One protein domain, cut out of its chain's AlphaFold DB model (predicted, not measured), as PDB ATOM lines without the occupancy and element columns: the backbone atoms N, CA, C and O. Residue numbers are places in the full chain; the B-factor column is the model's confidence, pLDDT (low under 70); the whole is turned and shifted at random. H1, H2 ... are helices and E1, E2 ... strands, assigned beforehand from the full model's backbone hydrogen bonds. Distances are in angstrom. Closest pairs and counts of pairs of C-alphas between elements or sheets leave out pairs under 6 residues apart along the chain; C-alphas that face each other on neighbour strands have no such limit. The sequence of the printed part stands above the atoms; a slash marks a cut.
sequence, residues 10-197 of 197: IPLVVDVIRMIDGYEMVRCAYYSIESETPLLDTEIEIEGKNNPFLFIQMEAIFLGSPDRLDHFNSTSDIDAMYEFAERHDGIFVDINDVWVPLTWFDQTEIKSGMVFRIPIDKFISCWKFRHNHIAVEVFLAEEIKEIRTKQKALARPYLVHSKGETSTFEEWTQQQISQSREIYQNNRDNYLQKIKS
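AT A GLANCE: This is residues 10 to 197 of the 197 residues of an uncharacterized protein of Saprospiraceae bacterium (UniProt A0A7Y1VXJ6). A strongly twisted sheet of four strands makes the body, with H2 across one face, the first part of the long helix H5, residues 163 to 170, over the other, and H1 packed by residues 81 to 86 on E3 and E2. Residues 176 to 196 of H5 stick out as a long arm, and residues 41 to 53 stick out as a loop. The printed part has 188 residues with five named helices and four named strands, in the order E1 E2 H1 E3 E4 H2 H3 H4 H5; the sheet's order is E3 E2 E1 E4, all antiparallel, and the class is mixed. The whole is loose, with a radius of gyration of the C-alphas of 20.7 A, and elongated, spanning 77 by 49 by 30 A.

HOW THE PARTS SIT: The sheet runs E3, residues 91 to 101, E2, residues 23 to 35, E1, residues 10 to 20, and E4, residues 115 to 119. Between E3 and E2, N 30 and O 96 are within hydrogen-bond range at 2.9 A. E1 and E2 form a hairpin, with N 18 and O 25 at 2.8 A. E1 bends by 81 degrees at residue 16 and its pairing is staggered: residues 10 to 13 pair with E4, with N 12 and O 116 at 2.8 A, and residues 13 to 20 with E2. H2, residues 120 to 130, is on the sheet over E3, across the strands at 88 degrees to E3 on the local plane; the closest C-alphas are those of Val 98 and Cys 126, 5.8 A apart. H5, residues 163 to 196, is on the opposite face, over E1 and E4; the C-alphas of Val 115 and Thr 166 come closest, 4.8 A apart. H1, residues 75 to 86, is on the sheet but only just over none of its strands, with 2 C-alphas falling on E3; its closest C-alphas to E3 are those of Ala 85 and Phe 92, at 5.0 A. Residues 75 to 78 of H1 touch H5, the closest C-alphas being those of Thr 75 and Trp 172, 5.1 A apart. H3, residues 136 to 139, touches H2, with the C-alphas of Phe 129 and Phe 139 closest at 6.5 A. H4, residues 141 to 149, is close but not clearly touching H3, with the C-alphas of Glu 137 and Ile 144 closest at 7.8 A. Every O i to N i+4 pair is within hydrogen-bond range in H1, H2, H4 and H5; H3 is too short for one.

IN THESE COORDINATES: E1 begins at C-alpha 10, (1.487, -48.097, -19.070), and measures 22.6 A; E2 measures 33.5 A, E3 31.1 A and E4 13.6 A. H1 measures 17.0 A, H2 15.1 A, H3 4.9 A and H4 12.3 A. H5 measures 50.1 A and ends at C-alpha 196, (-31.392, -11.949, -39.362).

THE WHOLE: The C-alphas of Thr 149 and Ser 197 are the farthest apart, 77.6 A. The printed part has no cut; the links E2 to H1, E3 to E4 and H4 to H5 are long. Mean pLDDT of the printed part is 82.2, with residues 36 to 58, 150 to 156, 180 to 181, 184 to 188 and 190 to 197 under 70.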
ATOM      1  N   ILE A  10       2.722 -48.659 -18.518       94.75
ATOM      2  CA  ILE A  10       1.487 -48.097 -19.070       94.75
ATOM      3  C   ILE A  10       1.254 -46.718 -18.441       94.75
ATOM      4  O   ILE A  10       1.388 -46.598 -17.218       94.75
ATOM      5  N   PRO A  11       0.941 -45.676 -19.231       96.31
ATOM      6  CA  PRO A  11       0.558 -44.377 -18.700       96.31
ATOM      7  C   PRO A  11      -0.861 -44.429 -18.121       96.31
ATOM      8  O   PRO A  11      -1.795 -44.914 -18.755       96.31
ATOM      9  N   LEU A  12      -1.003 -43.907 -16.910       97.44
ATOM     10  CA  LEU A  12      -2.238 -43.809 -16.148       97.44
ATOM     11  C   LEU A  12      -2.495 -42.349 -15.790       97.44
ATOM     12  O   LEU A  12      -1.668 -41.723 -15.124       97.44
ATOM     13  N   VAL A  13      -3.645 -41.816 -16.192       97.19
ATOM     14  CA  VAL A  13      -4.084 -40.463 -15.836       97.19
ATOM     15  C   VAL A  13      -4.913 -40.540 -14.561       97.19
ATOM     16  O   VAL A  13      -5.934 -41.221 -14.513       97.19
ATOM     17  N   VAL A  14      -4.485 -39.857 -13.506       97.44
ATOM     18  CA  VAL A  14      -5.234 -39.774 -12.251       97.44
ATOM     19  C   VAL A  14      -6.546 -39.043 -12.485       97.44
ATOM     20  O   VAL A  14      -6.566 -37.964 -13.072       97.44
ATOM     21  N   ASP A  15      -7.622 -39.593 -11.943       95.44
ATOM     22  CA  ASP A  15      -8.933 -38.958 -11.955       95.44
ATOM     23  C   ASP A  15      -9.385 -38.630 -10.526       95.44
ATOM     24  O   ASP A  15      -9.420 -37.465 -10.126       95.44
ATOM     25  N   VAL A  16      -9.650 -39.647  -9.699       95.62
ATOM     26  CA  VAL A  16     -10.235 -39.418  -8.371       95.62
ATOM     27  C   VAL A  16      -9.753 -40.403  -7.316       95.62
ATOM     28  O   VAL A  16      -9.536 -41.576  -7.593       95.62
ATOM     29  N   ILE A  17      -9.646 -39.939  -6.070       95.56
ATOM     30  CA  ILE A  17      -9.362 -40.779  -4.901       95.56
ATOM     31  C   ILE A  17     -10.685 -41.171  -4.223       95.56
ATOM     32  O   ILE A  17     -11.578 -40.333  -4.014       95.56
ATOM     33  N   ARG A  18     -10.836 -42.458  -3.896       95.00
ATOM     34  CA  ARG A  18     -12.022 -43.044  -3.257       95.00
ATOM     35  C   ARG A  18     -11.638 -44.130  -2.257       95.00
ATOM     36  O   ARG A  18     -10.577 -44.732  -2.349       95.00
ATOM     37  N   MET A  19     -12.553 -44.399  -1.330       93.50
ATOM     38  CA  MET A  19     -12.496 -45.582  -0.476       93.50
ATOM     39  C   MET A  19     -13.221 -46.738  -1.161       93.50
ATOM     40  O   MET A  19     -14.398 -46.595  -1.493       93.50
ATOM     41  N   ILE A  20     -12.544 -47.869  -1.331       88.69
ATOM     42  CA  ILE A  20     -13.111 -49.113  -1.869       88.69
ATOM     43  C   ILE A  20     -12.785 -50.227  -0.888       88.69
ATOM     44  O   ILE A  20     -11.624 -50.423  -0.538       88.69
ATOM     45  N   ASP A  21     -13.818 -50.897  -0.379       85.81
ATOM     46  CA  ASP A  21     -13.701 -51.998   0.588       85.81
ATOM     47  C   ASP A  21     -12.800 -51.689   1.800       85.81
ATOM     48  O   ASP A  21     -12.137 -52.559   2.358       85.81
ATOM     49  N   GLY A  22     -12.781 -50.423   2.233       88.62
ATOM     50  CA  GLY A  22     -11.974 -49.966   3.369       88.62
ATOM     51  C   GLY A  22     -10.536 -49.560   3.031       88.62
ATOM     52  O   GLY A  22      -9.786 -49.238   3.950       88.62
ATOM     53  N   TYR A  23     -10.170 -49.499   1.750       90.44
ATOM     54  CA  TYR A  23      -8.849 -49.087   1.271       90.44
ATOM     55  C   TYR A  23      -8.917 -47.796   0.449       90.44
ATOM     56  O   TYR A  23      -9.831 -47.614  -0.356       90.44
ATOM     57  N   GLU A  24      -7.940 -46.903   0.634       92.56
ATOM     58  CA  GLU A  24      -7.777 -45.719  -0.218       92.56
ATOM     59  C   GLU A  24      -7.223 -46.133  -1.583       92.56
ATOM     60  O   GLU A  24      -6.097 -46.623  -1.705       92.56
ATOM     61  N   MET A  25      -8.025 -45.914  -2.618       95.06
ATOM     62  CA  MET A  25      -7.705 -46.231  -4.000       95.06
ATOM     63  C   MET A  25      -7.839 -44.992  -4.879       95.06
ATOM     64  O   MET A  25      -8.639 -44.090  -4.625       95.06
ATOM     65  N   VAL A  26      -7.067 -44.970  -5.951       96.75
ATOM     66  CA  VAL A  26      -7.078 -43.943  -6.981       96.75
ATOM     67  C   VAL A  26      -7.670 -44.557  -8.243       96.75
ATOM     68  O   VAL A  26      -7.192 -45.592  -8.711       96.75
ATOM     69  N   ARG A  27      -8.723 -43.936  -8.781       97.44
ATOM     70  CA  ARG A  27      -9.208 -44.224 -10.127       97.44
ATOM     71  C   ARG A  27      -8.242 -43.595 -11.108       97.44
ATOM     72  O   ARG A  27      -7.993 -42.387 -11.042       97.44
ATOM     73  N   CYS A  28      -7.732 -44.409 -12.012       97.81
ATOM     74  CA  CYS A  28      -6.847 -43.975 -13.070       97.81
ATOM     75  C   CYS A  28      -7.433 -44.358 -14.420       97.81
ATOM     76  O   CYS A  28      -7.814 -45.511 -14.611       97.81
ATOM     77  N   ALA A  29      -7.464 -43.405 -15.343       97.12
ATOM     78  CA  ALA A  29      -7.806 -43.651 -16.729       97.12
ATOM     79  C   ALA A  29      -6.584 -44.150 -17.512       97.12
ATOM     80  O   ALA A  29      -5.450 -43.747 -17.233       97.12
ATOM     81  N   TYR A  30      -6.817 -44.998 -18.503       95.56
ATOM     82  CA  TYR A  30      -5.827 -45.433 -19.482       95.56
ATOM     83  C   TYR A  30      -6.457 -45.469 -20.871       95.56
ATOM     84  O   TYR A  30      -7.673 -45.580 -21.012       95.56
ATOM     85  N   TYR A  31      -5.615 -45.351 -21.895       92.94
ATOM     86  CA  TYR A  31      -6.057 -45.318 -23.283       92.94
ATOM     87  C   TYR A  31      -5.877 -46.689 -23.911       92.94
ATOM     88  O   TYR A  31      -4.802 -47.296 -23.843       92.94
ATOM     89  N   SER A  32      -6.941 -47.155 -24.536       91.12
ATOM     90  CA  SER A  32      -7.019 -48.453 -25.181       91.12
ATOM     91  C   SER A  32      -7.612 -48.320 -26.575       91.12
ATOM     92  O   SER A  32      -8.105 -47.266 -26.960       91.12
ATOM     93  N   ILE A  33      -7.516 -49.393 -27.338       85.88
ATOM     94  CA  ILE A  33      -8.174 -49.570 -28.613       85.88
ATOM     95  C   ILE A  33      -9.334 -50.525 -28.377       85.88
ATOM     96  O   ILE A  33      -9.122 -51.652 -27.915       85.88
ATOM     97  N   GLU A  34     -10.528 -50.076 -28.739       81.38
ATOM     98  CA  GLU A  34     -11.729 -50.896 -28.792       81.38
ATOM     99  C   GLU A  34     -12.130 -51.135 -30.256       81.38
ATOM    100  O   GLU A  34     -11.816 -50.348 -31.156       81.38
ATOM    101  N   SER A  35     -12.800 -52.263 -30.500       73.44
ATOM    102  CA  SER A  35     -13.426 -52.550 -31.784       73.44
ATOM    103  C   SER A  35     -14.832 -53.104 -31.589       73.44
ATOM    104  O   SER A  35     -15.042 -54.074 -30.861       73.44
ATOM    105  N   GLU A  36     -15.796 -52.502 -32.285       66.44
ATOM    106  CA  GLU A  36     -17.205 -52.922 -32.278       66.44
ATOM    107  C   GLU A  36     -17.456 -54.185 -33.115       66.44
ATOM    108  O   GLU A  36     -18.480 -54.858 -32.959       66.44
ATOM    109  N   THR A  37     -16.527 -54.531 -34.008       63.16
ATOM    110  CA  THR A  37     -16.638 -55.688 -34.898       63.16
ATOM    111  C   THR A  37     -15.483 -56.658 -34.678       63.16
ATOM    112  O   THR A  37     -14.356 -56.219 -34.471       63.16
ATOM    113  N   PRO A  38     -15.705 -57.985 -34.761       63.19
ATOM    114  CA  PRO A  38     -14.612 -58.945 -34.729       63.19
ATOM    115  C   PRO A  38     -13.561 -58.604 -35.789       63.19
ATOM    116  O   PRO A  38     -13.869 -58.529 -36.979       63.19
ATOM    117  N   LEU A  39     -12.320 -58.412 -35.352       61.44
ATOM    118  CA  LEU A  39     -11.190 -58.162 -36.233       61.44
ATOM    119  C   LEU A  39     -10.813 -59.468 -36.945       61.44
ATOM    120  O   LEU A  39     -10.175 -60.343 -36.361       61.44
ATOM    121  N   LEU A  40     -11.274 -59.633 -38.189       54.81
ATOM    122  CA  LEU A  40     -11.088 -60.865 -38.969       54.81
ATOM    123  C   LEU A  40      -9.746 -60.920 -39.723       54.81
ATOM    124  O   LEU A  40      -9.251 -62.018 -39.954       54.81
ATOM    125  N   ASP A  41      -9.141 -59.765 -40.033       55.75
ATOM    126  CA  ASP A  41      -7.959 -59.645 -40.908       55.75
ATOM    127  C   ASP A  41      -6.818 -58.792 -40.302       55.75
ATOM    128  O   ASP A  41      -6.026 -58.184 -41.021       55.75
ATOM    129  N   THR A  42      -6.708 -58.700 -38.973       55.44
ATOM    130  CA  THR A  42      -5.585 -57.972 -38.355       55.44
ATOM    131  C   THR A  42      -4.294 -58.783 -38.468       55.44
ATOM    132  O   THR A  42      -4.207 -59.901 -37.957       55.44
ATOM    133  N   GLU A  43      -3.267 -58.206 -39.097       55.72
ATOM    134  CA  GLU A  43      -1.906 -58.753 -39.131       55.72
ATOM    135  C   GLU A  43      -1.270 -58.672 -37.733       55.72
ATOM    136  O   GLU A  43      -0.505 -57.764 -37.413       55.72
ATOM    137  N   ILE A  44      -1.611 -59.620 -36.858       58.31
ATOM    138  CA  ILE A  44      -0.910 -59.814 -35.589       58.31
ATOM    139  C   ILE A  44       0.247 -60.772 -35.854       58.31
ATOM    140  O   ILE A  44       0.051 -61.970 -36.069       58.31
ATOM    141  N   GLU A  45       1.468 -60.249 -35.822       57.94
ATOM    142  CA  GLU A  45       2.665 -61.080 -35.878       57.94
ATOM    143  C   GLU A  45       2.849 -61.793 -34.528       57.94
ATOM    144  O   GLU A  45       3.321 -61.219 -33.546       57.94
ATOM    145  N   ILE A  46       2.424 -63.056 -34.459       60.97
ATOM    146  CA  ILE A  46       2.665 -63.933 -33.311       60.97
ATOM    147  C   ILE A  46       3.853 -64.829 -33.659       60.97
ATOM    148  O   ILE A  46       3.801 -65.604 -34.617       60.97
ATOM    149  N   GLU A  47       4.934 -64.743 -32.882       56.66
ATOM    150  CA  GLU A  47       6.088 -65.627 -33.062       56.66
ATOM    151  C   GLU A  47       5.668 -67.099 -32.895       56.66
ATOM    152  O   GLU A  47       5.340 -67.557 -31.801       56.66
ATOM    153  N   GLY A  48       5.721 -67.863 -33.991       54.97
ATOM    154  CA  GLY A  48       5.543 -69.314 -33.983       54.97
ATOM    155  C   GLY A  48       4.178 -69.802 -34.479       54.97
ATOM    156  O   GLY A  48       3.216 -69.884 -33.730       54.97
ATOM    157  N   LYS A  49       4.182 -70.283 -35.731       50.72
ATOM    158  CA  LYS A  49       3.141 -71.060 -36.441       50.72
ATOM    159  C   LYS A  49       1.752 -70.412 -36.588       50.72
ATOM    160  O   LYS A  49       0.993 -70.275 -35.635       50.72
ATOM    161  N   ASN A  50       1.361 -70.245 -37.854       53.94
ATOM    162  CA  ASN A  50      -0.006 -69.971 -38.301       53.94
ATOM    163  C   ASN A  50      -0.947 -71.120 -37.907       53.94
ATOM    164  O   ASN A  50      -0.992 -72.149 -38.583       53.94
ATOM    165  N   ASN A  51      -1.703 -70.947 -36.825       59.94
ATOM    166  CA  ASN A  51      -2.889 -71.752 -36.538       59.94
ATOM    167  C   ASN A  51      -4.121 -70.831 -36.598       59.94
ATOM    168  O   ASN A  51      -3.987 -69.638 -36.323       59.94
ATOM    169  N   PRO A  52      -5.311 -71.345 -36.950       59.91
ATOM    170  CA  PRO A  52      -6.530 -70.552 -36.890       59.91
ATOM    171  C   PRO A  52      -6.890 -70.280 -35.424       59.91
ATOM    172  O   PRO A  52      -7.135 -71.212 -34.656       59.91
ATOM    173  N   PHE A  53      -6.934 -69.008 -35.043       60.75
ATOM    174  CA  PHE A  53      -7.381 -68.554 -33.730       60.75
ATOM    175  C   PHE A  53      -8.521 -67.553 -33.905       60.75
ATOM    176  O   PHE A  53      -8.573 -66.834 -34.898       60.75
ATOM    177  N   LEU A  54      -9.428 -67.513 -32.930       59.09
ATOM    178  CA  LEU A  54     -10.449 -66.479 -32.820       59.09
ATOM    179  C   LEU A  54     -10.183 -65.694 -31.540       59.09
ATOM    180  O   LEU A  54     -10.231 -66.259 -30.446       59.09
ATOM    181  N   PHE A  55      -9.915 -64.403 -31.684       63.38
ATOM    182  CA  PHE A  55      -9.823 -63.482 -30.565       63.38
ATOM    183  C   PHE A  55     -11.191 -62.845 -30.304       63.38
ATOM    184  O   PHE A  55     -11.855 -62.383 -31.227       63.38
ATOM    185  N   ILE A  56     -11.624 -62.834 -29.044       61.22
ATOM    186  CA  ILE A  56     -12.880 -62.217 -28.596       61.22
ATOM    187  C   ILE A  56     -12.533 -61.295 -27.428       61.22
ATOM    188  O   ILE A  56     -11.761 -61.704 -26.562       61.22
ATOM    189  N   GLN A  57     -13.106 -60.085 -27.405       63.81
ATOM    190  CA  GLN A  57     -12.874 -59.079 -26.356       63.81
ATOM    191  C   GLN A  57     -11.387 -58.740 -26.170       63.81
ATOM    192  O   GLN A  57     -10.858 -58.755 -25.060       63.81
ATOM    193  N   MET A  58     -10.691 -58.474 -27.276       69.56
ATOM    194  CA  MET A  58      -9.336 -57.943 -27.197       69.56
ATOM    195  C   MET A  58      -9.366 -56.474 -26.806       69.56
ATOM    196  O   MET A  58     -10.064 -55.680 -27.424       69.56
ATOM    197  N   GLU A  59      -8.533 -56.134 -25.835       79.25
ATOM    198  CA  GLU A  59      -8.195 -54.763 -25.497       79.25
ATOM    199  C   GLU A  59      -6.711 -54.576 -25.807       79.25
ATOM    200  O   GLU A  59      -5.856 -55.290 -25.271       79.25
ATOM    201  N   ALA A  60      -6.391 -53.651 -26.712       85.00
ATOM    202  CA  ALA A  60      -5.010 -53.241 -26.943       85.00
ATOM    203  C   ALA A  60      -4.772 -51.911 -26.230       85.00
ATOM    204  O   ALA A  60      -5.560 -50.989 -26.364       85.00
ATOM    205  N   ILE A  61      -3.704 -51.807 -25.444       89.69
ATOM    206  CA  ILE A  61      -3.459 -50.648 -24.575       89.69
ATOM    207  C   ILE A  61      -2.303 -49.832 -25.134       89.69
ATOM    208  O   ILE A  61      -1.242 -50.381 -25.447       89.69
ATOM    209  N   PHE A  62      -2.475 -48.513 -25.206       89.88
ATOM    210  CA  PHE A  62      -1.398 -47.623 -25.611       89.88
ATOM    211  C   PHE A  62      -0.330 -47.549 -24.521       89.88
ATOM    212  O   PHE A  62      -0.555 -47.065 -23.413       89.88
ATOM    213  N   LEU A  63       0.875 -48.011 -24.852       92.25
ATOM    214  CA  LEU A  63       2.044 -47.869 -23.980       92.25
ATOM    215  C   LEU A  63       2.718 -46.497 -24.146       92.25
ATOM    216  O   LEU A  63       3.493 -46.079 -23.280       92.25
ATOM    217  N   GLY A  64       2.445 -45.807 -25.254       89.69
ATOM    218  CA  GLY A  64       3.089 -44.566 -25.666       89.69
ATOM    219  C   GLY A  64       2.663 -44.121 -27.070       89.69
ATOM    220  O   GLY A  64       1.756 -44.712 -27.657       89.69
ATOM    221  N   SER A  65       3.342 -43.101 -27.603       88.12
ATOM    222  CA  SER A  65       3.096 -42.531 -28.935       88.12
ATOM    223  C   SER A  65       3.323 -43.575 -30.039       88.12
ATOM    224  O   SER A  65       4.406 -44.176 -30.067       88.12
ATOM    225  N   PRO A  66       2.371 -43.781 -30.970       82.69
ATOM    226  CA  PRO A  66       2.527 -44.755 -32.054       82.69
ATOM    227  C   PRO A  66       3.660 -44.384 -33.023       82.69
ATOM    228  O   PRO A  66       4.345 -45.271 -33.528       82.69
ATOM    229  N   ASP A  67       3.923 -43.090 -33.229       82.44
ATOM    230  CA  ASP A  67       4.938 -42.620 -34.182       82.44
ATOM    231  C   ASP A  67       6.370 -42.742 -33.646       82.44
ATOM    232  O   ASP A  67       7.325 -42.929 -34.404       82.44
ATOM    233  N   ARG A  68       6.540 -42.606 -32.326       77.88
ATOM    234  CA  ARG A  68       7.862 -42.576 -31.673       77.88
ATOM    235  C   ARG A  68       8.185 -43.839 -30.885       77.88
ATOM    236  O   ARG A  68       9.351 -44.048 -30.556       77.88
ATOM    237  N   LEU A  69       7.178 -44.663 -30.590       78.06
ATOM    238  CA  LEU A  69       7.283 -45.859 -29.749       78.06
ATOM    239  C   LEU A  69       7.910 -45.562 -28.371       78.06
ATOM    240  O   LEU A  69       8.652 -46.375 -27.821       78.06
ATOM    241  N   ASP A  70       7.621 -44.379 -27.823       83.69
ATOM    242  CA  ASP A  70       8.088 -43.897 -26.517       83.69
ATOM    243  C   ASP A  70       6.952 -43.138 -25.794       83.69
ATOM    244  O   ASP A  70       5.801 -43.184 -26.220       83.69
ATOM    245  N   HIS A  71       7.248 -42.448 -24.694       91.12
ATOM    246  CA  HIS A  71       6.303 -41.634 -23.924       91.12
ATOM    247  C   HIS A  71       5.578 -40.572 -24.776       91.12
ATOM    248  O   HIS A  71       6.078 -40.155 -25.825       91.12
ATOM    249  N   PHE A  72       4.421 -40.098 -24.302       92.06
ATOM    250  CA  PHE A  72       3.717 -38.962 -24.908       92.06
ATOM    251  C   PHE A  72       4.429 -37.651 -24.548       92.06
ATOM    252  O   PHE A  72       4.284 -37.134 -23.444       92.06
ATOM    253  N   ASN A  73       5.239 -37.126 -25.464       91.12
ATOM    254  CA  ASN A  73       6.109 -35.980 -25.193       91.12
ATOM    255  C   ASN A  73       5.579 -34.662 -25.786       91.12
ATOM    256  O   ASN A  73       6.117 -33.597 -25.479       91.12
ATOM    257  N   SER A  74       4.559 -34.708 -26.645       92.62
ATOM    258  CA  SER A  74       3.896 -33.531 -27.220       92.62
ATOM    259  C   SER A  74       2.408 -33.774 -27.470       92.62
ATOM    260  O   SER A  74       1.978 -34.918 -27.560       92.62
ATOM    261  N   THR A  75       1.606 -32.712 -27.597       92.56
ATOM    262  CA  THR A  75       0.160 -32.849 -27.870       92.56
ATOM    263  C   THR A  75      -0.099 -33.604 -29.174       92.56
ATOM    264  O   THR A  75      -0.973 -34.458 -29.224       92.56
ATOM    265  N   SER A  76       0.777 -33.417 -30.167       90.81
ATOM    266  CA  SER A  76       0.776 -34.186 -31.414       90.81
ATOM    267  C   SER A  76       0.959 -35.695 -31.218       90.81
ATOM    268  O   SER A  76       0.505 -36.463 -32.052       90.81
ATOM    269  N   ASP A  77       1.647 -36.138 -30.155       91.88
ATOM    270  CA  ASP A  77       1.783 -37.570 -29.856       91.88
ATOM    271  C   ASP A  77       0.436 -38.160 -29.398       91.88
ATOM    272  O   ASP A  77       0.163 -39.335 -29.638       91.88
ATOM    273  N   ILE A  78      -0.398 -37.350 -28.735       90.25
ATOM    274  CA  ILE A  78      -1.758 -37.726 -28.332       90.25
ATOM    275  C   ILE A  78      -2.677 -37.694 -29.555       90.25
ATOM    276  O   ILE A  78      -3.432 -38.634 -29.759       90.25
ATOM    277  N   ASP A  79      -2.581 -36.676 -30.410       90.88
ATOM    278  CA  ASP A  79      -3.369 -36.628 -31.649       90.88
ATOM    279  C   ASP A  79      -3.042 -37.826 -32.560       90.88
ATOM    280  O   ASP A  79      -3.948 -38.505 -33.041       90.88
ATOM    281  N   ALA A  80      -1.758 -38.187 -32.684       89.50
ATOM    282  CA  ALA A  80      -1.316 -39.364 -33.433       89.50
ATOM    283  C   ALA A  80      -1.904 -40.683 -32.899       89.50
ATOM    284  O   ALA A  80      -2.098 -41.621 -33.670       89.50
ATOM    285  N   MET A  81      -2.201 -40.780 -31.597       90.19
ATOM    286  CA  MET A  81      -2.887 -41.938 -31.008       90.19
ATOM    287  C   MET A  81      -4.315 -42.081 -31.550       90.19
ATOM    288  O   MET A  81      -4.713 -43.185 -31.921       90.19
ATOM    289  N   TYR A  82      -5.065 -40.976 -31.627       87.88
ATOM    290  CA  TYR A  82      -6.414 -40.967 -32.200       87.88
ATOM    291  C   TYR A  82      -6.376 -41.223 -33.704       87.88
ATOM    292  O   TYR A  82      -7.054 -42.129 -34.181       87.88
ATOM    293  N   GLU A  83      -5.503 -40.522 -34.432       88.00
ATOM    294  CA  GLU A  83      -5.320 -40.738 -35.870       88.00
ATOM    295  C   GLU A  83      -4.922 -42.185 -36.188       88.00
ATOM    296  O   GLU A  83      -5.334 -42.734 -37.206       88.00
ATOM    297  N   PHE A  84      -4.114 -42.825 -35.336       84.88
ATOM    298  CA  PHE A  84      -3.740 -44.226 -35.505       84.88
ATOM    299  C   PHE A  84      -4.954 -45.158 -35.422       84.88
ATOM    300  O   PHE A  84      -5.077 -46.049 -36.262       84.88
ATOM    301  N   ALA A  85      -5.846 -44.955 -34.449       81.69
ATOM    302  CA  ALA A  85      -7.061 -45.758 -34.326       81.69
ATOM    303  C   ALA A  85      -8.023 -45.507 -35.500       81.69
ATOM    304  O   ALA A  85      -8.511 -46.457 -36.105       81.69
ATOM    305  N   GLU A  86      -8.205 -44.242 -35.890       78.81
ATOM    306  CA  GLU A  86      -9.113 -43.829 -36.970       78.81
ATOM    307  C   GLU A  86      -8.676 -44.284 -38.375       78.81
ATOM    308  O   GLU A  86      -9.485 -44.279 -39.303       78.81
ATOM    309  N   ARG A  87      -7.419 -44.712 -38.570       79.94
ATOM    310  CA  ARG A  87      -6.954 -45.285 -39.852       79.94
ATOM    311  C   ARG A  87      -7.651 -46.593 -40.222       79.94
ATOM    312  O   ARG A  87      -7.563 -47.010 -41.378       79.94
ATOM    313  N   HIS A  88      -8.287 -47.254 -39.261       73.69
ATOM    314  CA  HIS A  88      -8.945 -48.533 -39.457       73.69
ATOM    315  C   HIS A  88     -10.432 -48.406 -39.129       73.69
ATOM    316  O   HIS A  88     -10.807 -48.097 -38.000       73.69
ATOM    317  N   ASP A  89     -11.286 -48.680 -40.115       72.38
ATOM    318  CA  ASP A  89     -12.736 -48.660 -39.919       72.38
ATOM    319  C   ASP A  89     -13.145 -49.614 -38.784       72.38
ATOM    320  O   ASP A  89     -12.734 -50.775 -38.746       72.38
ATOM    321  N   GLY A  90     -13.980 -49.126 -37.861       71.81
ATOM    322  CA  GLY A  90     -14.478 -49.913 -36.726       71.81
ATOM    323  C   GLY A  90     -13.486 -50.070 -35.568       71.81
ATOM    324  O   GLY A  90     -13.726 -50.894 -34.680       71.81
ATOM    325  N   ILE A  91     -12.394 -49.299 -35.569       78.19
ATOM    326  CA  ILE A  91     -11.430 -49.194 -34.475       78.19
ATOM    327  C   ILE A  91     -11.438 -47.758 -33.943       78.19
ATOM    328  O   ILE A  91     -11.420 -46.801 -34.712       78.19
ATOM    329  N   PHE A  92     -11.457 -47.594 -32.622       83.06
ATOM    330  CA  PHE A  92     -11.409 -46.277 -31.986       83.06
ATOM    331  C   PHE A  92     -10.601 -46.313 -30.691       83.06
ATOM    332  O   PHE A  92     -10.386 -47.369 -30.091       83.06
ATOM    333  N   VAL A  93     -10.123 -45.137 -30.278       86.50
ATOM    334  CA  VAL A  93      -9.529 -44.969 -28.952       86.50
ATOM    335  C   VAL A  93     -10.652 -44.968 -27.926       86.50
ATOM    336  O   VAL A  93     -11.552 -44.135 -27.997       86.50
ATOM    337  N   ASP A  94     -10.551 -45.860 -26.951       89.12
ATOM    338  CA  ASP A  94     -11.413 -45.889 -25.779       89.12
ATOM    339  C   ASP A  94     -10.630 -45.499 -24.516       89.12
ATOM    340  O   ASP A  94      -9.418 -45.732 -24.404       89.12
ATOM    341  N   ILE A  95     -11.330 -44.880 -23.568       91.44
ATOM    342  CA  ILE A  95     -10.783 -44.411 -22.296       91.44
ATOM    343  C   ILE A  95     -11.395 -45.248 -21.180       91.44
ATOM    344  O   ILE A  95     -12.488 -44.964 -20.686       91.44
ATOM    345  N   ASN A  96     -10.638 -46.245 -20.736       93.38
ATOM    346  CA  ASN A  96     -11.036 -47.140 -19.660       93.38
ATOM    347  C   ASN A  96     -10.422 -46.730 -18.321       93.38
ATOM    348  O   ASN A  96      -9.548 -45.865 -18.245       93.38
ATOM    349  N   ASP A  97     -10.893 -47.352 -17.237       96.00
ATOM    350  CA  ASP A  97     -10.446 -47.059 -15.877       96.00
ATOM    351  C   ASP A  97      -9.977 -48.301 -15.115       96.00
ATOM    352  O   ASP A  97     -10.500 -49.401 -15.279       96.00
ATOM    353  N   VAL A  98      -9.003 -48.105 -14.229       96.88
ATOM    354  CA  VAL A  98      -8.589 -49.086 -13.225       96.88
ATOM    355  C   VAL A  98      -8.492 -48.451 -11.843       96.88
ATOM    356  O   VAL A  98      -8.254 -47.250 -11.696       96.88
ATOM    357  N   TRP A  99      -8.625 -49.287 -10.813       96.69
ATOM    358  CA  TRP A  99      -8.379 -48.901  -9.428       96.69
ATOM    359  C   TRP A  99      -6.967 -49.293  -8.999       96.69
ATOM    360  O   TRP A  99      -6.556 -50.448  -9.132       96.69
ATOM    361  N   VAL A 100      -6.238 -48.321  -8.455       95.94
ATOM    362  CA  VAL A 100      -4.851 -48.470  -8.003       95.94
ATOM    363  C   VAL A 100      -4.759 -48.097  -6.522       95.94
ATOM    364  O   VAL A 100      -5.302 -47.063  -6.139       95.94
ATOM    365  N   PRO A 101      -4.086 -48.875  -5.664       93.94
ATOM    366  CA  PRO A 101      -3.878 -48.493  -4.271       93.94
ATOM    367  C   PRO A 101      -3.112 -47.174  -4.156       93.94
ATOM    368  O   PRO A 101      -2.096 -46.974  -4.827       93.94
ATOM    369  N   LEU A 102      -3.562 -46.273  -3.278       92.31
ATOM    370  CA  LEU A 102      -2.903 -44.976  -3.070       92.31
ATOM    371  C   LEU A 102      -1.438 -45.137  -2.619       92.31
ATOM    372  O   LEU A 102      -0.575 -44.332  -2.956       92.31
ATOM    373  N   THR A 103      -1.144 -46.225  -1.910       89.88
ATOM    374  CA  THR A 103       0.188 -46.631  -1.444       89.88
ATOM    375  C   THR A 103       1.186 -46.922  -2.562       89.88
ATOM    376  O   THR A 103       2.386 -46.943  -2.296       89.88
ATOM    377  N   TRP A 104       0.735 -47.148  -3.800       92.75
ATOM    378  CA  TRP A 104       1.630 -47.468  -4.917       92.75
ATOM    379  C   TRP A 104       2.279 -46.242  -5.560       92.75
ATOM    380  O   TRP A 104       3.217 -46.403  -6.344       92.75
ATOM    381  N   PHE A 105       1.796 -45.039  -5.257       93.31
ATOM    382  CA  PHE A 105       2.270 -43.802  -5.867       93.31
ATOM    383  C   PHE A 105       3.548 -43.286  -5.195       93.31
ATOM    384  O   PHE A 105       3.701 -43.346  -3.977       93.31
ATOM    385  N   ASP A 106       4.469 -42.735  -5.994       87.88
ATOM    386  CA  ASP A 106       5.724 -42.138  -5.508       87.88
ATOM    387  C   ASP A 106       5.579 -40.717  -4.931       87.88
ATOM    388  O   ASP A 106       6.561 -40.147  -4.450       87.88
ATOM    389  N   GLN A 107       4.370 -40.148  -4.959       84.88
ATOM    390  CA  GLN A 107       4.064 -38.818  -4.434       84.88
ATOM    391  C   GLN A 107       3.153 -38.894  -3.210       84.88
ATOM    392  O   GLN A 107       2.267 -39.736  -3.111       84.88
ATOM    393  N   THR A 108       3.317 -37.927  -2.310       81.31
ATOM    394  CA  THR A 108       2.413 -37.723  -1.171       81.31
ATOM    395  C   THR A 108       1.139 -36.971  -1.543       81.31
ATOM    396  O   THR A 108       0.134 -37.099  -0.853       81.31
ATOM    397  N   GLU A 109       1.183 -36.151  -2.596       89.75
ATOM    398  CA  GLU A 109       0.045 -35.362  -3.068       89.75
ATOM    399  C   GLU A 109      -0.291 -35.782  -4.500       89.75
ATOM    400  O   GLU A 109       0.514 -35.609  -5.416       89.75
ATOM    401  N   ILE A 110      -1.484 -36.349  -4.674       93.75
ATOM    402  CA  ILE A 110      -1.990 -36.863  -5.946       93.75
ATOM    403  C   ILE A 110      -3.164 -35.994  -6.389       93.75
ATOM    404  O   ILE A 110      -4.102 -35.768  -5.623       93.75
ATOM    405  N   LYS A 111      -3.104 -35.488  -7.623       94.31
ATOM    406  CA  LYS A 111      -4.112 -34.597  -8.214       94.31
ATOM    407  C   LYS A 111      -4.657 -35.183  -9.506       94.31
ATOM    408  O   LYS A 111      -3.922 -35.826 -10.252       94.31
ATOM    409  N   SER A 112      -5.931 -34.906  -9.774       95.06
ATOM    410  CA  SER A 112      -6.559 -35.194 -11.066       95.06
ATOM    411  C   SER A 112      -5.725 -34.614 -12.209       95.06
ATOM    412  O   SER A 112      -5.207 -33.502 -12.097       95.06
ATOM    413  N   GLY A 113      -5.606 -35.363 -13.300       94.44
ATOM    414  CA  GLY A 113      -4.818 -35.008 -14.479       94.44
ATOM    415  C   GLY A 113      -3.332 -35.368 -14.394       94.44
ATOM    416  O   GLY A 113      -2.655 -35.344 -15.417       94.44
ATOM    417  N   MET A 114      -2.800 -35.742 -13.222       96.94
ATOM    418  CA  MET A 114      -1.413 -36.213 -13.133       96.94
ATOM    419  C   MET A 114      -1.242 -37.552 -13.852       96.94
ATOM    420  O   MET A 114      -2.046 -38.461 -13.665       96.94
ATOM    421  N   VAL A 115      -0.159 -37.697 -14.616       97.06
ATOM    422  CA  VAL A 115       0.150 -38.929 -15.350       97.06
ATOM    423  C   VAL A 115       1.254 -39.703 -14.648       97.06
ATOM    424  O   VAL A 115       2.344 -39.183 -14.411       97.06
ATOM    425  N   PHE A 116       0.991 -40.965 -14.340       96.94
ATOM    426  CA  PHE A 116       1.951 -41.897 -13.757       96.94
ATOM    427  C   PHE A 116       2.176 -43.074 -14.690       96.94
ATOM    428  O   PHE A 116       1.298 -43.426 -15.469       96.94
ATOM    429  N   ARG A 117       3.334 -43.726 -14.587       95.56
ATOM    430  CA  ARG A 117       3.593 -44.979 -15.296       95.56
ATOM    431  C   ARG A 117       3.649 -46.152 -14.343       95.56
ATOM    432  O   ARG A 117       4.409 -46.132 -13.377       95.56
ATOM    433  N   ILE A 118       2.860 -47.173 -14.655       95.38
ATOM    434  CA  ILE A 118       2.758 -48.417 -13.893       95.38
ATOM    435  C   ILE A 118       3.420 -49.571 -14.666       95.38
ATOM    436  O   ILE A 118       3.232 -49.672 -15.879       95.38
ATOM    437  N   PRO A 119       4.184 -50.460 -14.010       93.31
ATOM    438  CA  PRO A 119       4.645 -51.710 -14.604       93.31
ATOM    439  C   PRO A 119       3.489 -52.579 -15.120       93.31
ATOM    440  O   PRO A 119       2.429 -52.653 -14.495       93.31
ATOM    441  N   ILE A 120       3.697 -53.259 -16.251       92.38
ATOM    442  CA  ILE A 120       2.652 -54.058 -16.922       92.38
ATOM    443  C   ILE A 120       2.058 -55.141 -16.004       92.38
ATOM    444  O   ILE A 120       0.849 -55.346 -15.990       92.38
ATOM    445  N   ASP A 121       2.876 -55.825 -15.207       90.94
ATOM    446  CA  ASP A 121       2.426 -56.866 -14.274       90.94
ATOM    447  C   ASP A 121       1.491 -56.317 -13.180       90.94
ATOM    448  O   ASP A 121       0.483 -56.943 -12.829       90.94
ATOM    449  N   LYS A 122       1.783 -55.111 -12.684       93.69
ATOM    450  CA  LYS A 122       0.934 -54.408 -11.717       93.69
ATOM    451  C   LYS A 122      -0.347 -53.890 -12.363       93.69
ATOM    452  O   LYS A 122      -1.417 -54.082 -11.791       93.69
ATOM    453  N   PHE A 123      -0.272 -53.362 -13.585       95.00
ATOM    454  CA  PHE A 123      -1.463 -52.996 -14.353       95.00
ATOM    455  C   PHE A 123      -2.403 -54.186 -14.566       95.00
ATOM    456  O   PHE A 123      -3.596 -54.075 -14.301       95.00
ATOM    457  N   ILE A 124      -1.879 -55.349 -14.970       93.06
ATOM    458  CA  ILE A 124      -2.684 -56.567 -15.169       93.06
ATOM    459  C   ILE A 124      -3.431 -56.948 -13.884       93.06
ATOM    460  O   ILE A 124      -4.563 -57.429 -13.942       93.06
ATOM    461  N   SER A 125      -2.822 -56.732 -12.719       93.56
ATOM    462  CA  SER A 125      -3.474 -56.982 -11.430       93.56
ATOM    463  C   SER A 125      -4.642 -56.018 -11.196       93.56
ATOM    464  O   SER A 125      -5.735 -56.469 -10.854       93.56
ATOM    465  N   CYS A 126      -4.451 -54.721 -11.460       95.19
ATOM    466  CA  CYS A 126      -5.518 -53.715 -11.394       95.19
ATOM    467  C   CYS A 126      -6.659 -54.022 -12.375       95.19
ATOM    468  O   CYS A 126      -7.831 -53.968 -12.006       95.19
ATOM    469  N   TRP A 127      -6.317 -54.408 -13.605       94.62
ATOM    470  CA  TRP A 127      -7.276 -54.780 -14.642       94.62
ATOM    471  C   TRP A 127      -8.109 -56.000 -14.234       94.62
ATOM    472  O   TRP A 127      -9.336 -55.978 -14.328       94.62
ATOM    473  N   LYS A 128      -7.470 -57.052 -13.702       93.50
ATOM    474  CA  LYS A 128      -8.169 -58.244 -13.194       93.50
ATOM    475  C   LYS A 128      -9.111 -57.900 -12.046       93.50
ATOM    476  O   LYS A 128     -10.216 -58.434 -11.998       93.50
ATOM    477  N   PHE A 129      -8.684 -57.031 -11.133       94.38
ATOM    478  CA  PHE A 129      -9.525 -56.577 -10.028       94.38
ATOM    479  C   PHE A 129     -10.751 -55.811 -10.544       94.38
ATOM    480  O   PHE A 129     -11.877 -56.151 -10.193       94.38
ATOM    481  N   ARG A 130     -10.553 -54.861 -11.465       93.12
ATOM    482  CA  ARG A 130     -11.629 -54.068 -12.082       93.12
ATOM    483  C   ARG A 130     -12.689 -54.915 -12.797       93.12
ATOM    484  O   ARG A 130     -13.859 -54.535 -12.812       93.12
ATOM    485  N   HIS A 131     -12.281 -56.048 -13.364       91.25
ATOM    486  CA  HIS A 131     -13.155 -57.004 -14.049       91.25
ATOM    487  C   HIS A 131     -13.681 -58.123 -13.132       91.25
ATOM    488  O   HIS A 131     -14.246 -59.100 -13.614       91.25
ATOM    489  N   ASN A 132     -13.522 -57.999 -11.807       91.44
ATOM    490  CA  ASN A 132     -13.942 -58.994 -10.810       91.44
ATOM    491  C   ASN A 132     -13.321 -60.392 -11.010       91.44
ATOM    492  O   ASN A 132     -13.867 -61.394 -10.552       91.44
ATOM    493  N   HIS A 133     -12.169 -60.483 -11.680       92.50
ATOM    494  CA  HIS A 133     -11.435 -61.741 -11.843       92.50
ATOM    495  C   HIS A 133     -10.650 -62.130 -10.584       92.50
ATOM    496  O   HIS A 133     -10.295 -63.295 -10.412       92.50
ATOM    497  N   ILE A 134     -10.358 -61.163  -9.712       93.50
ATOM    498  CA  ILE A 134      -9.731 -61.379  -8.406       93.50
ATOM    499  C   ILE A 134     -10.453 -60.549  -7.344       93.50
ATOM    500  O   ILE A 134     -10.916 -59.446  -7.624       93.50
ATOM    501  N   ALA A 135     -10.533 -61.082  -6.125       91.62
ATOM    502  CA  ALA A 135     -11.076 -60.366  -4.975       91.62
ATOM    503  C   ALA A 135     -10.070 -59.340  -4.424       91.62
ATOM    504  O   ALA A 135      -8.859 -59.465  -4.645       91.62
ATOM    505  N   VAL A 136     -10.565 -58.359  -3.666       89.81
ATOM    506  CA  VAL A 136      -9.748 -57.281  -3.087       89.81
ATOM    507  C   VAL A 136      -8.636 -57.816  -2.178       89.81
ATOM    508  O   VAL A 136      -7.521 -57.304  -2.197       89.81
ATOM    509  N   GLU A 137      -8.865 -58.914  -1.454       90.25
ATOM    510  CA  GLU A 137      -7.864 -59.517  -0.567       90.25
ATOM    511  C   GLU A 137      -6.701 -60.146  -1.337       90.25
ATOM    512  O   GLU A 137      -5.579 -60.179  -0.837       90.25
ATOM    513  N   VAL A 138      -6.972 -60.661  -2.542       90.69
ATOM    514  CA  VAL A 138      -5.948 -61.210  -3.441       90.69
ATOM    515  C   VAL A 138      -5.194 -60.074  -4.115       90.69
ATOM    516  O   VAL A 138      -3.970 -60.122  -4.207       90.69
ATOM    517  N   PHE A 139      -5.921 -59.044  -4.550       91.56
ATOM    518  CA  PHE A 139      -5.348 -57.863  -5.178       91.56
ATOM    519  C   PHE A 139      -4.386 -57.117  -4.238       91.56
ATOM    520  O   PHE A 139      -3.264 -56.812  -4.630       91.56
ATOM    521  N   LEU A 140      -4.788 -56.923  -2.979       90.06
ATOM    522  CA  LEU A 140      -4.030 -56.193  -1.956       90.06
ATOM    523  C   LEU A 140      -3.194 -57.112  -1.048       90.06
ATOM    524  O   LEU A 140      -2.765 -56.703   0.033       90.06
ATOM    525  N   ALA A 141      -2.977 -58.378  -1.424       86.19
ATOM    526  CA  ALA A 141      -2.364 -59.375  -0.540       86.19
ATOM    527  C   ALA A 141      -0.973 -58.955  -0.025       86.19
ATOM    528  O   ALA A 141      -0.651 -59.172   1.149       86.19
ATOM    529  N   GLU A 142      -0.157 -58.345  -0.893       77.12
ATOM    530  CA  GLU A 142       1.176 -57.838  -0.541       77.12
ATOM    531  C   GLU A 142       1.078 -56.695   0.481       77.12
ATOM    532  O   GLU A 142       1.738 -56.733   1.520       77.12
ATOM    533  N   GLU A 143       0.165 -55.750   0.275       77.19
ATOM    534  CA  GLU A 143      -0.018 -54.580   1.143       77.19
ATOM    535  C   GLU A 143      -0.617 -54.952   2.492       77.19
ATOM    536  O   GLU A 143      -0.164 -54.495   3.540       77.19
ATOM    537  N   ILE A 144      -1.600 -55.852   2.496       79.88
ATOM    538  CA  ILE A 144      -2.185 -56.388   3.725       79.88
ATOM    539  C   ILE A 144      -1.096 -57.067   4.566       79.88
ATOM    540  O   ILE A 144      -1.087 -56.934   5.794       79.88
ATOM    541  N   LYS A 145      -0.157 -57.781   3.932       78.88
ATOM    542  CA  LYS A 145       0.970 -58.421   4.620       78.88
ATOM    543  C   LYS A 145       1.950 -57.391   5.190       78.88
ATOM    544  O   LYS A 145       2.372 -57.542   6.340       78.88
ATOM    545  N   GLU A 146       2.283 -56.344   4.445       72.88
ATOM    546  CA  GLU A 146       3.146 -55.250   4.915       72.88
ATOM    547  C   GLU A 146       2.526 -54.499   6.103       72.88
ATOM    548  O   GLU A 146       3.159 -54.354   7.153       72.88
ATOM    549  N   ILE A 147       1.241 -54.137   6.006       71.62
ATOM    550  CA  ILE A 147       0.485 -53.486   7.087       71.62
ATOM    551  C   ILE A 147       0.489 -54.362   8.348       71.62
ATOM    552  O   ILE A 147       0.790 -53.885   9.447       71.62
ATOM    553  N   ARG A 148       0.192 -55.661   8.206       74.00
ATOM    554  CA  ARG A 148       0.120 -56.605   9.336       74.00
ATOM    555  C   ARG A 148       1.465 -56.837  10.012       74.00
ATOM    556  O   ARG A 148       1.512 -57.017  11.226       74.00
ATOM    557  N   THR A 149       2.554 -56.845   9.250       74.81
ATOM    558  CA  THR A 149       3.891 -57.124   9.791       74.81
ATOM    559  C   THR A 149       4.545 -55.899  10.433       74.81
ATOM    560  O   THR A 149       5.607 -56.045  11.037       74.81
ATOM    561  N   LYS A 150       3.935 -54.700  10.338       62.56
ATOM    562  CA  LYS A 150       4.521 -53.401  10.744       62.56
ATOM    563  C   LYS A 150       5.908 -53.145  10.151       62.56
ATOM    564  O   LYS A 150       6.601 -52.209  10.554       62.56
ATOM    565  N   GLN A 151       6.316 -53.954   9.181       59.81
ATOM    566  CA  GLN A 151       7.465 -53.670   8.365       59.81
ATOM    567  C   GLN A 151       6.967 -52.625   7.379       59.81
ATOM    568  O   GLN A 151       6.402 -52.953   6.343       59.81
ATOM    569  N   LYS A 152       7.191 -51.347   7.710       53.06
ATOM    570  CA  LYS A 152       7.395 -50.320   6.686       53.06
ATOM    571  C   LYS A 152       8.660 -50.729   5.929       53.06
ATOM    572  O   LYS A 152       9.728 -50.150   6.117       53.06
ATOM    573  N   ALA A 153       8.580 -51.802   5.148       49.94
ATOM    574  CA  ALA A 153       9.542 -51.994   4.094       49.94
ATOM    575  C   ALA A 153       9.465 -50.707   3.271       49.94
ATOM    576  O   ALA A 153       8.378 -50.176   3.040       49.94
ATOM    577  N   LEU A 154      10.619 -50.160   2.901       51.12
ATOM    578  CA  LEU A 154      10.711 -49.165   1.841       51.12
ATOM    579  C   LEU A 154      10.261 -49.840   0.532       51.12
ATOM    580  O   LEU A 154      11.084 -50.074  -0.355       51.12
ATOM    581  N   ALA A 155       8.994 -50.247   0.446       57.59
ATOM    582  CA  ALA A 155       8.388 -50.728  -0.770       57.59
ATOM    583  C   ALA A 155       8.543 -49.573  -1.750       57.59
ATOM    584  O   ALA A 155       8.066 -48.458  -1.514       57.59
ATOM    585  N   ARG A 156       9.368 -49.794  -2.774       64.81
ATOM    586  CA  ARG A 156       9.533 -48.796  -3.819       64.81
ATOM    587  C   ARG A 156       8.151 -48.576  -4.426       64.81
ATOM    588  O   ARG A 156       7.483 -49.572  -4.705       64.81
ATOM    589  N   PRO A 157       7.738 -47.320  -4.622       79.06
ATOM    590  CA  PRO A 157       6.474 -47.043  -5.279       79.06
ATOM    591  C   PRO A 157       6.464 -47.742  -6.639       79.06
ATOM    592  O   PRO A 157       7.465 -47.724  -7.363       79.06
ATOM    593  N   TYR A 158       5.356 -48.409  -6.950       88.00
ATOM    594  CA  TYR A 158       5.192 -49.076  -8.237       88.00
ATOM    595  C   TYR A 158       4.894 -48.063  -9.340       88.00
ATOM    596  O   TYR A 158       5.265 -48.302 -10.485       88.00
ATOM    597  N   LEU A 159       4.254 -46.938  -9.010       93.25
ATOM    598  CA  LEU A 159       3.927 -45.882  -9.957       93.25
ATOM    599  C   LEU A 159       4.932 -44.739  -9.865       93.25
ATOM    600  O   LEU A 159       5.129 -44.158  -8.799       93.25
ATOM    601  N   VAL A 160       5.510 -44.391 -11.013       94.44
ATOM    602  CA  VAL A 160       6.460 -43.279 -11.146       94.44
ATOM    603  C   VAL A 160       5.776 -42.102 -11.828       94.44
ATOM    604  O   VAL A 160       5.156 -42.277 -12.881       94.44
ATOM    605  N   HIS A 161       5.886 -40.901 -11.251       95.62
ATOM    606  CA  HIS A 161       5.290 -39.697 -11.838       95.62
ATOM    607  C   HIS A 161       5.964 -39.323 -13.166       95.62
ATOM    608  O   HIS A 161       7.169 -39.064 -13.222       95.62
ATOM    609  N   SER A 162       5.173 -39.227 -14.235       95.06
ATOM    610  CA  SER A 162       5.619 -38.760 -15.547       95.06
ATOM    611  C   SER A 162       5.286 -37.279 -15.709       95.06
ATOM    612  O   SER A 162       4.212 -36.896 -16.177       95.06
ATOM    613  N   LYS A 163       6.215 -36.412 -15.291       94.81
ATOM    614  CA  LYS A 163       6.047 -34.949 -15.390       94.81
ATOM    615  C   LYS A 163       5.855 -34.477 -16.829       94.81
ATOM    616  O   LYS A 163       5.028 -33.607 -17.058       94.81
ATOM    617  N   GLY A 164       6.612 -35.053 -17.767       94.94
ATOM    618  CA  GLY A 164       6.516 -34.719 -19.188       94.94
ATOM    619  C   GLY A 164       5.121 -35.009 -19.725       94.94
ATOM    620  O   GLY A 164       4.444 -34.091 -20.169       94.94
ATOM    621  N   GLU A 165       4.653 -36.249 -19.556       95.56
ATOM    622  CA  GLU A 165       3.313 -36.639 -20.002       95.56
ATOM    623  C   GLU A 165       2.223 -35.845 -19.275       95.56
ATOM    624  O   GLU A 165       1.267 -35.424 -19.908       95.56
ATOM    625  N   THR A 166       2.381 -35.564 -17.975       96.56
ATOM    626  CA  THR A 166       1.426 -34.717 -17.233       96.56
ATOM    627  C   THR A 166       1.246 -33.358 -17.911       96.56
ATOM    628  O   THR A 166       0.119 -32.976 -18.210       96.56
ATOM    629  N   SER A 167       2.347 -32.658 -18.203       96.56
ATOM    630  CA  SER A 167       2.288 -31.366 -18.893       96.56
ATOM    631  C   SER A 167       1.683 -31.492 -20.291       96.56
ATOM    632  O   SER A 167       0.894 -30.644 -20.697       96.56
ATOM    633  N   THR A 168       2.024 -32.554 -21.024       94.88
ATOM    634  CA  THR A 168       1.519 -32.800 -22.378       94.88
ATOM    635  C   THR A 168       0.009 -33.044 -22.406       94.88
ATOM    636  O   THR A 168      -0.692 -32.441 -23.218       94.88
ATOM    637  N   PHE A 169      -0.516 -33.888 -21.515       93.62
ATOM    638  CA  PHE A 169      -1.954 -34.150 -21.413       93.62
ATOM    639  C   PHE A 169      -2.729 -32.921 -20.926       93.62
ATOM    640  O   PHE A 169      -3.838 -32.662 -21.402       93.62
ATOM    641  N   GLU A 170      -2.152 -32.136 -20.012       93.88
ATOM    642  CA  GLU A 170      -2.736 -30.869 -19.570       93.88
ATOM    643  C   GLU A 170      -2.837 -29.870 -20.732       93.88
ATOM    644  O   GLU A 170      -3.912 -29.321 -20.978       93.88
ATOM    645  N   GLU A 171      -1.754 -29.684 -21.491       94.19
ATOM    646  CA  GLU A 171      -1.727 -28.801 -22.659       94.19
ATOM    647  C   GLU A 171      -2.742 -29.239 -23.722       94.19
ATOM    648  O   GLU A 171      -3.539 -28.420 -24.189       94.19
ATOM    649  N   TRP A 172      -2.769 -30.530 -24.054       92.75
ATOM    650  CA  TRP A 172      -3.720 -31.091 -25.013       92.75
ATOM    651  C   TRP A 172      -5.169 -30.850 -24.575       92.75
ATOM    652  O   TRP A 172      -5.986 -30.361 -25.355       92.75
ATOM    653  N   THR A 173      -5.483 -31.076 -23.297       88.31
ATOM    654  CA  THR A 173      -6.825 -30.822 -22.750       88.31
ATOM    655  C   THR A 173      -7.226 -29.351 -22.905       88.31
ATOM    656  O   THR A 173      -8.352 -29.046 -23.303       88.31
ATOM    657  N   GLN A 174      -6.313 -28.412 -22.634       87.50
ATOM    658  CA  GLN A 174      -6.589 -26.982 -22.820       87.50
ATOM    659  C   GLN A 174      -6.790 -26.606 -24.295       87.50
ATOM    660  O   GLN A 174      -7.659 -25.781 -24.600       87.50
ATOM    661  N   GLN A 175      -6.031 -27.217 -25.210       88.06
ATOM    662  CA  GLN A 175      -6.213 -27.041 -26.654       88.06
ATOM    663  C   GLN A 175      -7.604 -27.521 -27.092       88.06
ATOM    664  O   GLN A 175      -8.338 -26.748 -27.711       88.06
ATOM    665  N   GLN A 176      -8.022 -28.721 -26.676       82.00
ATOM    666  CA  GLN A 176      -9.346 -29.281 -26.985       82.00
ATOM    667  C   GLN A 176     -10.495 -28.409 -26.456       82.00
ATOM    668  O   GLN A 176     -11.465 -28.125 -27.168       82.00
ATOM    669  N   ILE A 177     -10.379 -27.909 -25.219       74.81
ATOM    670  CA  ILE A 177     -11.363 -26.982 -24.634       74.81
ATOM    671  C   ILE A 177     -11.442 -25.682 -25.445       74.81
ATOM    672  O   ILE A 177     -12.536 -25.157 -25.671       74.81
ATOM    673  N   SER A 178     -10.297 -25.148 -25.873       76.94
ATOM    674  CA  SER A 178     -10.231 -23.895 -26.633       76.94
ATOM    675  C   SER A 178     -10.858 -24.049 -28.019       76.94
ATOM    676  O   SER A 178     -11.746 -23.272 -28.372       76.94
ATOM    677  N   GLN A 179     -10.504 -25.110 -28.746       78.19
ATOM    678  CA  GLN A 179     -11.082 -25.438 -30.055       78.19
ATOM    679  C   GLN A 179     -12.601 -25.644 -29.968       78.19
ATOM    680  O   GLN A 179     -13.361 -25.086 -30.760       78.19
ATOM    681  N   SER A 180     -13.071 -26.362 -28.944       59.22
ATOM    682  CA  SER A 180     -14.506 -26.571 -28.708       59.22
ATOM    683  C   SER A 180     -15.262 -25.253 -28.489       59.22
ATOM    684  O   SER A 180     -16.380 -25.076 -28.982       59.22
ATOM    685  N   ARG A 181     -14.657 -24.295 -27.772       69.12
ATOM    686  CA  ARG A 181     -15.243 -22.962 -27.546       69.12
ATOM    687  C   ARG A 181     -15.318 -22.140 -28.831       69.12
ATOM    688  O   ARG A 181     -16.339 -21.491 -29.054       69.12
ATOM    689  N   GLU A 182     -14.283 -22.176 -29.666       74.00
ATOM    690  CA  GLU A 182     -14.260 -21.472 -30.955       74.00
ATOM    691  C   GLU A 182     -15.320 -22.017 -31.916       74.00
ATOM    692  O   GLU A 182     -16.096 -21.249 -32.487       74.00
ATOM    693  N   ILE A 183     -15.432 -23.344 -32.033       70.94
ATOM    694  CA  ILE A 183     -16.467 -23.997 -32.848       70.94
ATOM    695  C   ILE A 183     -17.862 -23.582 -32.368       70.94
ATOM    696  O   ILE A 183     -18.725 -23.230 -33.176       70.94
ATOM    697  N   TYR A 184     -18.088 -23.565 -31.051       63.69
ATOM    698  CA  TYR A 184     -19.365 -23.143 -30.480       63.69
ATOM    699  C   TYR A 184     -19.700 -21.676 -30.794       63.69
ATOM    700  O   TYR A 184     -20.836 -21.372 -31.167       63.69
ATOM    701  N   GLN A 185     -18.729 -20.765 -30.677       66.81
ATOM    702  CA  GLN A 185     -18.915 -19.348 -31.012       66.81
ATOM    703  C   GLN A 185     -19.229 -19.158 -32.500       66.81
ATOM    704  O   GLN A 185     -20.231 -18.527 -32.830       66.81
ATOM    705  N   ASN A 186     -18.463 -19.800 -33.385       69.75
ATOM    706  CA  ASN A 186     -18.690 -19.749 -34.830       69.75
ATOM    707  C   ASN A 186     -20.071 -20.301 -35.218       69.75
ATOM    708  O   ASN A 186     -20.782 -19.706 -36.030       69.75
ATOM    709  N   ASN A 187     -20.497 -21.412 -34.610       68.56
ATOM    710  CA  ASN A 187     -21.822 -21.989 -34.847       68.56
ATOM    711  C   ASN A 187     -22.947 -21.066 -34.368       68.56
ATOM    712  O   ASN A 187     -23.949 -20.894 -35.068       68.56
ATOM    713  N   ARG A 188     -22.778 -20.437 -33.200       68.25
ATOM    714  CA  ARG A 188     -23.728 -19.459 -32.665       68.25
ATOM    715  C   ARG A 188     -23.838 -18.232 -33.569       68.25
ATOM    716  O   ARG A 188     -24.955 -17.805 -33.860       68.25
ATOM    717  N   ASP A 189     -22.720 -17.686 -34.031       70.69
ATOM    718  CA  ASP A 189     -22.705 -16.494 -34.881       70.69
ATOM    719  C   ASP A 189     -23.309 -16.779 -36.262       70.69
ATOM    720  O   ASP A 189     -24.149 -16.010 -36.736       70.69
ATOM    721  N   ASN A 190     -23.001 -17.938 -36.855       67.31
ATOM    722  CA  ASN A 190     -23.629 -18.403 -38.095       67.31
ATOM    723  C   ASN A 190     -25.147 -18.599 -37.948       67.31
ATOM    724  O   ASN A 190     -25.916 -18.246 -38.845       67.31
ATOM    725  N   TYR A 191     -25.607 -19.140 -36.815       62.31
ATOM    726  CA  TYR A 191     -27.034 -19.278 -36.519       62.31
ATOM    727  C   TYR A 191     -27.723 -17.911 -36.373       62.31
ATOM    728  O   TYR A 191     -28.782 -17.680 -36.956       62.31
ATOM    729  N   LEU A 192     -27.099 -16.972 -35.658       61.03
ATOM    730  CA  LEU A 192     -27.625 -15.617 -35.477       61.03
ATOM    731  C   LEU A 192     -27.661 -14.810 -36.782       61.03
ATOM    732  O   LEU A 192     -28.553 -13.978 -36.945       61.03
ATOM    733  N   GLN A 193     -26.734 -15.048 -37.714       63.97
ATOM    734  CA  GLN A 193     -26.779 -14.451 -39.051       63.97
ATOM    735  C   GLN A 193     -27.939 -15.005 -39.887       63.97
ATOM    736  O   GLN A 193     -28.665 -14.218 -40.487       63.97
ATOM    737  N   LYS A 194     -28.181 -16.324 -39.853       61.16
ATOM    738  CA  LYS A 194     -29.290 -16.973 -40.582       61.16
ATOM    739  C   LYS A 194     -30.688 -16.547 -40.126       61.16
ATOM    740  O   LYS A 194     -31.624 -16.663 -40.902       61.16
ATOM    741  N   ILE A 195     -30.850 -16.096 -38.882       64.19
ATOM    742  CA  ILE A 195     -32.149 -15.612 -38.371       64.19
ATOM    743  C   ILE A 195     -32.378 -14.128 -38.705       64.19
ATOM    744  O   ILE A 195     -33.509 -13.651 -38.673       64.19
ATOM    745  N   LYS A 196     -31.310 -13.372 -38.995       59.16
ATOM    746  CA  LYS A 196     -31.392 -11.949 -39.362       59.16
ATOM    747  C   LYS A 196     -31.556 -11.713 -40.869       59.16
ATOM    748  O   LYS A 196     -31.870 -10.586 -41.246       59.16
ATOM    749  N   SER A 197     -31.306 -12.731 -41.691       51.28
ATOM    750  CA  SER A 197     -31.555 -12.777 -43.140       51.28
ATOM    751  C   SER A 197     -32.940 -13.327 -43.450       51.28
ATOM    752  O   SER A 197     -33.609 -12.755 -44.333       51.28
TER     753      SER A 197